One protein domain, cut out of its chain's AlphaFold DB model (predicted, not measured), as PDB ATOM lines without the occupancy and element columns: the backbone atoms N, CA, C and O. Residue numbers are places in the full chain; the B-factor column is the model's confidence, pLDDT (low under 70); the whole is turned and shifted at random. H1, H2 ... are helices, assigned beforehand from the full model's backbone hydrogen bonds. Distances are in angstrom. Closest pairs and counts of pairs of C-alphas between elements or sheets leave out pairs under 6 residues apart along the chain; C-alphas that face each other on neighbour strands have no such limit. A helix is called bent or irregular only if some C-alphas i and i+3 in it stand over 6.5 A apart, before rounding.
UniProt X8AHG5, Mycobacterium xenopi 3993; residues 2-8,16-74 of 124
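What this domain is: This is residues 2 to 8 and 16 to 74 of the 124 residues of a protein of Mycobacterium xenopi 3993 (UniProt X8AHG5). One long helix, H2, makes the length of the model, and past its last residue, Arg 48, the backbone turns off through H3 and folds back through H4, with H3 and H4 forming a hook that returns to the side of H2 near Phe 42. The short H1 sits near the other end of H2, and between these two places residues 25 to 36 of H2 stand free. The printed part has 66 residues, with four named helices in the order H1, H2, H3, H4 and no named strand; its class is all helix. The whole is extended, with a radius of gyration of the C-alphas of 17.2 A, and the C-alphas span 51 by 22 by 16 A.

Where its parts are: H2, residues 17 to 48, is the longest helix, 46.5 A from C-alpha 17 at (42.136, -15.661, 293.895) to C-alpha 48 at (34.165, 29.372, 285.369). It is neither bent nor irregular, but only just: C-alphas 30 and 33 are 6.5 A apart. H3, residues 50 to 58, is 12.2 A long. H4, residues 60 to 73, measures 20.1 A and ends with C-alpha 73 at (24.446, 18.091, 285.420). H4 is irregular: C-alphas 61 and 64 are 7.3 A apart, and its line is a rough one. H1, residues 2 to 6, is 6.3 A long and begins with C-alpha 2 at (40.219, -4.931, 299.358).

How they stand to each other: H2 and H3 touch only at the corner by their link, and only just, with 3 pairs of C-alphas within 8 A. Residues 46 to 47 alone of H2 take part, and the closest C-alphas are those of Leu 46 and Arg 53, 5.6 A apart. The two run opposite ways at a steep tilt of 68 degrees, only just short of about perpendicular. H3 and H4 are close but not clearly touching, with the closest C-alphas, those of Leu 56 and Leu 63, 6.5 A apart. They run opposite ways at a steep tilt of 39 degrees. H4 is also close to H2 but not clearly touching it: the closest C-alphas, of Phe 42 and Leu 70, are 6.7 A apart, and the lines stand about perpendicular at 77 degrees. H1 and H2 only just touch, with 3 pairs of C-alphas within 8 A, through residues 20 to 24 alone of H2; the closest C-alphas are those of Leu 5 and Leu 20, 7.0 A apart. H1 is apart from H3 and from H4. In H1 and H3 every O i to N i+4 pair is within hydrogen-bond range; in H2 it is 25 of 28 and in H4 8 of 10.

The domain as a whole: The two C-alphas farthest apart are those of Ser 16 and Glu 51, at 51.3 A. Residues 9 to 15 are not printed, and C-alphas 8 and 16 are 10.4 A apart across this cut, which lies in the link from H1 to H2. The links H2 to H3 and H3 to H4 are tight. Residues 57 to 62, of which 60 to 62 belong to H4, stand free. The mean pLDDT of the printed part is 90.7, and no printed residue is under 70.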
ATOM      1  N   LEU A   2      39.517  -3.661 299.641       87.38
ATOM      2  CA  LEU A   2      40.219  -4.931 299.358       87.38
ATOM      3  C   LEU A   2      40.183  -5.929 300.524       87.38
ATOM      4  O   LEU A   2      39.824  -7.083 300.336       87.38
ATOM      5  N   SER A   3      40.449  -5.471 301.749       87.75
ATOM      6  CA  SER A   3      40.346  -6.322 302.943       87.75
ATOM      7  C   SER A   3      38.934  -6.874 303.169       87.75
ATOM      8  O   SER A   3      38.791  -7.959 303.715       87.75
ATOM      9  N   ALA A   4      37.897  -6.147 302.734       88.31
ATOM     10  CA  ALA A   4      36.513  -6.604 302.832       88.31
ATOM     11  C   ALA A   4      36.183  -7.651 301.758       88.31
ATOM     12  O   ALA A   4      35.447  -8.575 302.056       88.31
ATOM     13  N   LEU A   5      36.760  -7.544 300.553       87.56
ATOM     14  CA  LEU A   5      36.635  -8.564 299.501       87.56
ATOM     15  C   LEU A   5      37.352  -9.866 299.875       87.56
ATOM     16  O   LEU A   5      36.840 -10.939 299.602       87.56
ATOM     17  N   ILE A   6      38.509  -9.782 300.538       88.56
ATOM     18  CA  ILE A   6      39.242 -10.971 301.013       88.56
ATOM     19  C   ILE A   6      38.461 -11.704 302.110       88.56
ATOM     20  O   ILE A   6      38.508 -12.925 302.195       88.56
ATOM     21  N   ALA A   7      37.759 -10.956 302.962       88.31
ATOM     22  CA  ALA A   7      36.898 -11.507 304.001       88.31
ATOM     23  C   ALA A   7      35.476 -11.827 303.502       88.31
ATOM     24  O   ALA A   7      34.645 -12.252 304.303       88.31
ATOM     25  N   ALA A   8      35.175 -11.571 302.223       86.44
ATOM     26  CA  ALA A   8      33.855 -11.796 301.662       86.44
ATOM     27  C   ALA A   8      33.654 -13.273 301.333       86.44
ATOM     28  O   ALA A   8      34.550 -13.959 300.840       86.44
ATOM     29  N   SER A  16      37.623 -17.100 295.148       89.69
ATOM     30  CA  SER A  16      38.894 -17.558 294.599       89.69
ATOM     31  C   SER A  16      39.830 -16.378 294.325       89.69
ATOM     32  O   SER A  16      39.433 -15.209 294.239       89.69
ATOM     33  N   ARG A  17      41.122 -16.680 294.178       88.75
ATOM     34  CA  ARG A  17      42.136 -15.661 293.895       88.75
ATOM     35  C   ARG A  17      41.866 -14.961 292.564       88.75
ATOM     36  O   ARG A  17      42.079 -13.756 292.468       88.75
ATOM     37  N   GLU A  18      41.422 -15.709 291.562       91.38
ATOM     38  CA  GLU A  18      41.087 -15.214 290.231       91.38
ATOM     39  C   GLU A  18      39.882 -14.266 290.282       91.38
ATOM     40  O   GLU A  18      39.990 -13.131 289.824       91.38
ATOM     41  N   GLU A  19      38.793 -14.658 290.948       89.56
ATOM     42  CA  GLU A  19      37.601 -13.808 291.104       89.56
ATOM     43  C   GLU A  19      37.914 -12.511 291.855       89.56
ATOM     44  O   GLU A  19      37.439 -11.432 291.493       89.56
ATOM     45  N   LEU A  20      38.755 -12.588 292.889       91.12
ATOM     46  CA  LEU A  20      39.166 -11.406 293.636       91.12
ATOM     47  C   LEU A  20      39.967 -10.438 292.755       91.12
ATOM     48  O   LEU A  20      39.768  -9.226 292.847       91.12
ATOM     49  N   LEU A  21      40.841 -10.952 291.886       92.00
ATOM     50  CA  LEU A  21      41.590 -10.137 290.927       92.00
ATOM     51  C   LEU A  21      40.679  -9.522 289.859       92.00
ATOM     52  O   LEU A  21      40.843  -8.339 289.558       92.00
ATOM     53  N   ASP A  22      39.702 -10.268 289.350       92.56
ATOM     54  CA  ASP A  22      38.732  -9.773 288.367       92.56
ATOM     55  C   ASP A  22      37.896  -8.623 288.938       92.56
ATOM     56  O   ASP A  22      37.745  -7.574 288.307       92.56
ATOM     57  N   ILE A  23      37.427  -8.765 290.181       91.88
ATOM     58  CA  ILE A  23      36.694  -7.709 290.887       91.88
ATOM     59  C   ILE A  23      37.592  -6.486 291.116       91.88
ATOM     60  O   ILE A  23      37.164  -5.351 290.898       91.88
ATOM     61  N   CYS A  24      38.850  -6.688 291.522       91.56
ATOM     62  CA  CYS A  24      39.808  -5.590 291.684       91.56
ATOM     63  C   CYS A  24      40.042  -4.836 290.371       91.56
ATOM     64  O   CYS A  24      40.094  -3.605 290.365       91.56
ATOM     65  N   PHE A  25      40.175  -5.566 289.265       92.00
ATOM     66  CA  PHE A  25      40.386  -4.988 287.946       92.00
ATOM     67  C   PHE A  25      39.162  -4.200 287.471       92.00
ATOM     68  O   PHE A  25      39.299  -3.071 286.995       92.00
ATOM     69  N   LEU A  26      37.961  -4.745 287.688       91.19
ATOM     70  CA  LEU A  26      36.707  -4.055 287.407       91.19
ATOM     71  C   LEU A  26      36.597  -2.748 288.200       91.19
ATOM     72  O   LEU A  26      36.297  -1.712 287.614       91.19
ATOM     73  N   PHE A  27      36.884  -2.769 289.506       90.50
ATOM     74  CA  PHE A  27      36.863  -1.558 290.330       90.50
ATOM     75  C   PHE A  27      37.871  -0.513 289.865       90.50
ATOM     76  O   PHE A  27      37.551   0.676 289.857       90.50
ATOM     77  N   LEU A  28      39.071  -0.941 289.469       90.75
ATOM     78  CA  LEU A  28      40.106  -0.030 288.995       90.75
ATOM     79  C   LEU A  28      39.651   0.709 287.734       90.75
ATOM     80  O   LEU A  28      39.730   1.931 287.690       90.75
ATOM     81  N   ILE A  29      39.146  -0.010 286.732       88.25
ATOM     82  CA  ILE A  29      38.716   0.607 285.470       88.25
ATOM     83  C   ILE A  29      37.443   1.430 285.674       88.25
ATOM     84  O   ILE A  29      37.374   2.577 285.236       88.25
ATOM     85  N   ALA A  30      36.448   0.875 286.371       87.81
ATOM     86  CA  ALA A  30      35.171   1.546 286.582       87.81
ATOM     87  C   ALA A  30      35.318   2.826 287.414       87.81
ATOM     88  O   ALA A  30      34.640   3.810 287.132       87.81
ATOM     89  N   GLY A  31      36.193   2.822 288.424       87.38
ATOM     90  CA  GLY A  31      36.391   3.956 289.325       87.38
ATOM     91  C   GLY A  31      37.392   4.996 288.827       87.38
ATOM     92  O   GLY A  31      37.306   6.142 289.247       87.38
ATOM     93  N   LEU A  32      38.339   4.635 287.956       87.06
ATOM     94  CA  LEU A  32      39.372   5.574 287.520       87.06
ATOM     95  C   LEU A  32      38.851   6.556 286.470       87.06
ATOM     96  O   LEU A  32      38.911   7.765 286.685       87.06
ATOM     97  N   ASP A  33      38.354   6.048 285.341       84.19
ATOM     98  CA  ASP A  33      37.956   6.905 284.220       84.19
ATOM     99  C   ASP A  33      36.733   7.761 284.584       84.19
ATOM    100  O   ASP A  33      36.742   8.966 284.356       84.19
ATOM    101  N   THR A  34      35.717   7.170 285.226       86.44
ATOM    102  CA  THR A  34      34.471   7.887 285.553       86.44
ATOM    103  C   THR A  34      34.701   9.009 286.558       86.44
ATOM    104  O   THR A  34      34.306  10.138 286.300       86.44
ATOM    105  N   VAL A  35      35.399   8.737 287.665       89.94
ATOM    106  CA  VAL A  35      35.636   9.737 288.716       89.94
ATOM    107  C   VAL A  35      36.541  10.855 288.214       89.94
ATOM    108  O   VAL A  35      36.323  12.016 288.560       89.94
ATOM    109  N   THR A  36      37.543  10.526 287.393       87.81
ATOM    110  CA  THR A  36      38.419  11.543 286.797       87.81
ATOM    111  C   THR A  36      37.616  12.469 285.889       87.81
ATOM    112  O   THR A  36      37.681  13.687 286.056       87.81
ATOM    113  N   ASP A  37      36.800  11.904 284.998       84.56
ATOM    114  CA  ASP A  37      35.969  12.683 284.082       84.56
ATOM    115  C   ASP A  37      34.944  13.546 284.851       84.56
ATOM    116  O   ASP A  37      34.781  14.732 284.543       84.56
ATOM    117  N   SER A  38      34.321  13.008 285.909       87.94
ATOM    118  CA  SER A  38      33.400  13.750 286.782       87.94
ATOM    119  C   SER A  38      34.059  14.945 287.466       87.94
ATOM    120  O   SER A  38      33.574  16.079 287.391       87.94
ATOM    121  N   LEU A  39      35.205  14.714 288.110       90.38
ATOM    122  CA  LEU A  39      35.931  15.759 288.826       90.38
ATOM    123  C   LEU A  39      36.441  16.846 287.881       90.38
ATOM    124  O   LEU A  39      36.339  18.031 288.209       90.38
ATOM    125  N   ASP A  40      36.927  16.474 286.698       89.31
ATOM    126  CA  ASP A  40      37.342  17.429 285.672       89.31
ATOM    127  C   ASP A  40      36.186  18.357 285.279       89.31
ATOM    128  O   ASP A  40      36.352  19.582 285.209       89.31
ATOM    129  N   CYS A  41      34.985  17.804 285.090       88.38
ATOM    130  CA  CYS A  41      33.790  18.589 284.795       88.38
ATOM    131  C   CYS A  41      33.454  19.570 285.924       88.38
ATOM    132  O   CYS A  41      33.174  20.747 285.657       88.38
ATOM    133  N   PHE A  42      33.514  19.120 287.180       91.06
ATOM    134  CA  PHE A  42      33.221  19.956 288.347       91.06
ATOM    135  C   PHE A  42      34.244  21.075 288.513       91.06
ATOM    136  O   PHE A  42      33.870  22.232 288.724       91.06
ATOM    137  N   PHE A  43      35.536  20.777 288.367       92.94
ATOM    138  CA  PHE A  43      36.583  21.785 288.488       92.94
ATOM    139  C   PHE A  43      36.512  22.820 287.371       92.94
ATOM    140  O   PHE A  43      36.644  24.014 287.645       92.94
ATOM    141  N   VAL A  44      36.229  22.409 286.132       91.94
ATOM    142  CA  VAL A  44      36.000  23.351 285.029       91.94
ATOM    143  C   VAL A  44      34.780  24.232 285.305       91.94
ATOM    144  O   VAL A  44      34.835  25.441 285.059       91.94
ATOM    145  N   TYR A  45      33.696  23.667 285.840       91.12
ATOM    146  CA  TYR A  45      32.510  24.432 286.219       91.12
ATOM    147  C   TYR A  45      32.828  25.470 287.304       91.12
ATOM    148  O   TYR A  45      32.557  26.657 287.109       91.12
ATOM    149  N   LEU A  46      33.468  25.064 288.401       92.81
ATOM    150  CA  LEU A  46      33.816  25.950 289.517       92.81
ATOM    151  C   LEU A  46      34.870  26.999 289.141       92.81
ATOM    152  O   LEU A  46      34.848  28.112 289.665       92.81
ATOM    153  N   ALA A  47      35.778  26.683 288.214       93.62
ATOM    154  CA  ALA A  47      36.740  27.648 287.683       93.62
ATOM    155  C   ALA A  47      36.061  28.747 286.850       93.62
ATOM    156  O   ALA A  47      36.526  29.886 286.845       93.62
ATOM    157  N   ARG A  48      34.960  28.419 286.160       93.50
ATOM    158  CA  ARG A  48      34.165  29.372 285.369       93.50
ATOM    159  C   ARG A  48      33.157  30.172 286.204       93.50
ATOM    160  O   ARG A  48      32.743  31.232 285.747       93.50
ATOM    161  N   HIS A  49      32.812  29.696 287.402       93.38
ATOM    162  CA  HIS A  49      31.810  30.286 288.301       93.38
ATOM    163  C   HIS A  49      32.419  30.579 289.689       93.38
ATOM    164  O   HIS A  49      32.137  29.875 290.669       93.38
ATOM    165  N   PRO A  50      33.303  31.591 289.801       94.38
ATOM    166  CA  PRO A  50      34.000  31.903 291.048       94.38
ATOM    167  C   PRO A  50      33.057  32.277 292.202       94.38
ATOM    168  O   PRO A  50      33.410  32.066 293.362       94.38
ATOM    169  N   GLU A  51      31.868  32.804 291.908       95.50
ATOM    170  CA  GLU A  51      30.816  33.092 292.883       95.50
ATOM    171  C   GLU A  51      30.256  31.822 293.531       95.50
ATOM    172  O   GLU A  51      30.113  31.784 294.752       95.50
ATOM    173  N   GLN A  52      30.031  30.758 292.751       92.44
ATOM    174  CA  GLN A  52      29.575  29.465 293.271       92.44
ATOM    175  C   GLN A  52      30.659  28.822 294.131       92.44
ATOM    176  O   GLN A  52      30.395  28.346 295.233       92.44
ATOM    177  N   ARG A  53      31.918  28.892 293.680       94.06
ATOM    178  CA  ARG A  53      33.062  28.442 294.480       94.06
ATOM    179  C   ARG A  53      33.147  29.184 295.815       94.06
ATOM    180  O   ARG A  53      33.401  28.561 296.838       94.06
ATOM    181  N   ARG A  54      32.946  30.504 295.814       94.75
ATOM    182  CA  ARG A  54      32.969  31.314 297.037       94.75
ATOM    183  C   ARG A  54      31.830  30.936 297.983       94.75
ATOM    184  O   ARG A  54      32.081  30.768 299.169       94.75
ATOM    185  N   LEU A  55      30.624  30.744 297.453       94.25
ATOM    186  CA  LEU A  55      29.464  30.310 298.228       94.25
ATOM    187  C   LEU A  55      29.718  28.966 298.933       94.25
ATOM    188  O   LEU A  55      29.444  28.847 300.122       94.25
ATOM    189  N   LEU A  56      30.310  27.991 298.234       94.12
ATOM    190  CA  LEU A  56      30.663  26.685 298.808       94.12
ATOM    191  C   LEU A  56      31.717  26.778 299.921       94.12
ATOM    192  O   LEU A  56      31.687  25.990 300.862       94.12
ATOM    193  N   VAL A  57      32.649  27.731 299.820       95.19
ATOM    194  CA  VAL A  57      33.669  27.974 300.854       95.19
ATOM    195  C   VAL A  57      33.071  28.674 302.075       95.19
ATOM    196  O   VAL A  57      33.433  28.350 303.202       95.19
ATOM    197  N   GLU A  58      32.171  29.636 301.865       96.69
ATOM    198  CA  GLU A  58      31.540  30.399 302.947       96.69
ATOM    199  C   GLU A  58      30.455  29.594 303.685       96.69
ATOM    200  O   GLU A  58      30.227  29.833 304.869       96.69
ATOM    201  N   GLN A  59      29.795  28.645 303.012       95.69
ATOM    202  CA  GLN A  59      28.697  27.845 303.563       95.69
ATOM    203  C   GLN A  59      28.885  26.352 303.248       95.69
ATOM    204  O   GLN A  59      28.246  25.830 302.335       95.69
ATOM    205  N   PRO A  60      29.733  25.626 303.997       93.69
ATOM    206  CA  PRO A  60      30.013  24.218 303.721       93.69
ATOM    207  C   PRO A  60      28.795  23.299 303.902       93.69
ATOM    208  O   PRO A  60      28.759  22.222 303.318       93.69
ATOM    209  N   ASP A  61      27.766  23.720 304.643       95.50
ATOM    210  CA  ASP A  61      26.551  22.924 304.864       95.50
ATOM    211  C   ASP A  61      25.770  22.635 303.569       95.50
ATOM    212  O   ASP A  61      24.997  21.679 303.507       95.50
ATOM    213  N   ILE A  62      25.983  23.424 302.507       94.88
ATOM    214  CA  ILE A  62      25.311  23.228 301.213       94.88
ATOM    215  C   ILE A  62      26.030  22.212 300.310       94.88
ATOM    216  O   ILE A  62      25.467  21.822 299.286       94.88
ATOM    217  N   LEU A  63      27.254  21.779 300.660       93.31
ATOM    218  CA  LEU A  63      28.070  20.864 299.844       93.31
ATOM    219  C   LEU A  63      27.315  19.603 299.408       93.31
ATOM    220  O   LEU A  63      27.365  19.306 298.216       93.31
ATOM    221  N   PRO A  64      26.588  18.887 300.290       94.19
ATOM    222  CA  PRO A  64      25.843  17.698 299.881       94.19
ATOM    223  C   PRO A  64      24.843  18.000 298.762       94.19
ATOM    224  O   PRO A  64      24.833  17.320 297.744       94.19
ATOM    225  N   SER A  65      24.067  19.081 298.889       93.25
ATOM    226  CA  SER A  65      23.101  19.478 297.858       93.25
ATOM    227  C   SER A  65      23.776  19.946 296.569       93.25
ATOM    228  O   SER A  65      23.245  19.716 295.485       93.25
ATOM    229  N   ALA A  66      24.917  20.629 296.669       92.25
ATOM    230  CA  ALA A  66      25.658  21.090 295.503       92.25
ATOM    231  C   ALA A  66      26.283  19.922 294.729       92.25
ATOM    232  O   ALA A  66      26.295  19.951 293.502       92.25
ATOM    233  N   ILE A  67      26.762  18.889 295.427       92.38
ATOM    234  CA  ILE A  67      27.292  17.666 294.812       92.38
ATOM    235  C   ILE A  67      26.192  16.940 294.035       92.38
ATOM    236  O   ILE A  67      26.417  16.594 292.880       92.38
ATOM    237  N   GLU A  68      25.000  16.776 294.615       91.94
ATOM    238  CA  GLU A  68      23.856  16.174 293.911       91.94
ATOM    239  C   GLU A  68      23.504  16.943 292.629       91.94
ATOM    240  O   GLU A  68      23.238  16.352 291.585       91.94
ATOM    241  N   GLU A  69      23.559  18.276 292.669       91.62
ATOM    242  CA  GLU A  69      23.279  19.110 291.499       91.62
ATOM    243  C   GLU A  69      24.392  19.045 290.440       91.62
ATOM    244  O   GLU A  69      24.114  19.034 289.239       91.62
ATOM    245  N   LEU A  70      25.653  18.957 290.869       89.94
ATOM    246  CA  LEU A  70      26.797  18.756 289.981       89.94
ATOM    247  C   LEU A  70      26.722  17.386 289.291       89.94
ATOM    248  O   LEU A  70      26.857  17.326 288.069       89.94
ATOM    249  N   LEU A  71      26.409  16.323 290.037       88.62
ATOM    250  CA  LEU A  71      26.187  14.972 289.512       88.62
ATOM    251  C   LEU A  71      24.955  14.893 288.602       88.62
ATOM    252  O   LEU A  71      24.949  14.136 287.640       88.62
ATOM    253  N   ARG A  72      23.909  15.690 288.860       86.50
ATOM    254  CA  ARG A  72      22.743  15.797 287.968       86.50
ATOM    255  C   ARG A  72      23.108  16.412 286.618       86.50
ATOM    256  O   ARG A  72      22.479  16.103 285.604       86.50
ATOM    257  N   TRP A  73      24.051  17.351 286.617       82.94
ATOM    258  CA  TRP A  73      24.446  18.091 285.420       82.94
ATOM    259  C   TRP A  73      25.511  17.367 284.593       82.94
ATOM    260  O   TRP A  73      25.573  17.516 283.371       82.94
ATOM    261  N   GLU A  74      26.350  16.593 285.263       81.50
ATOM    262  CA  GLU A  74      27.415  15.808 284.671       81.50
ATOM    263  C   GLU A  74      26.909  14.429 284.225       81.50
ATOM    264  O   GLU A  74      26.148  13.761 284.917       81.50
TER     265      GLU A  74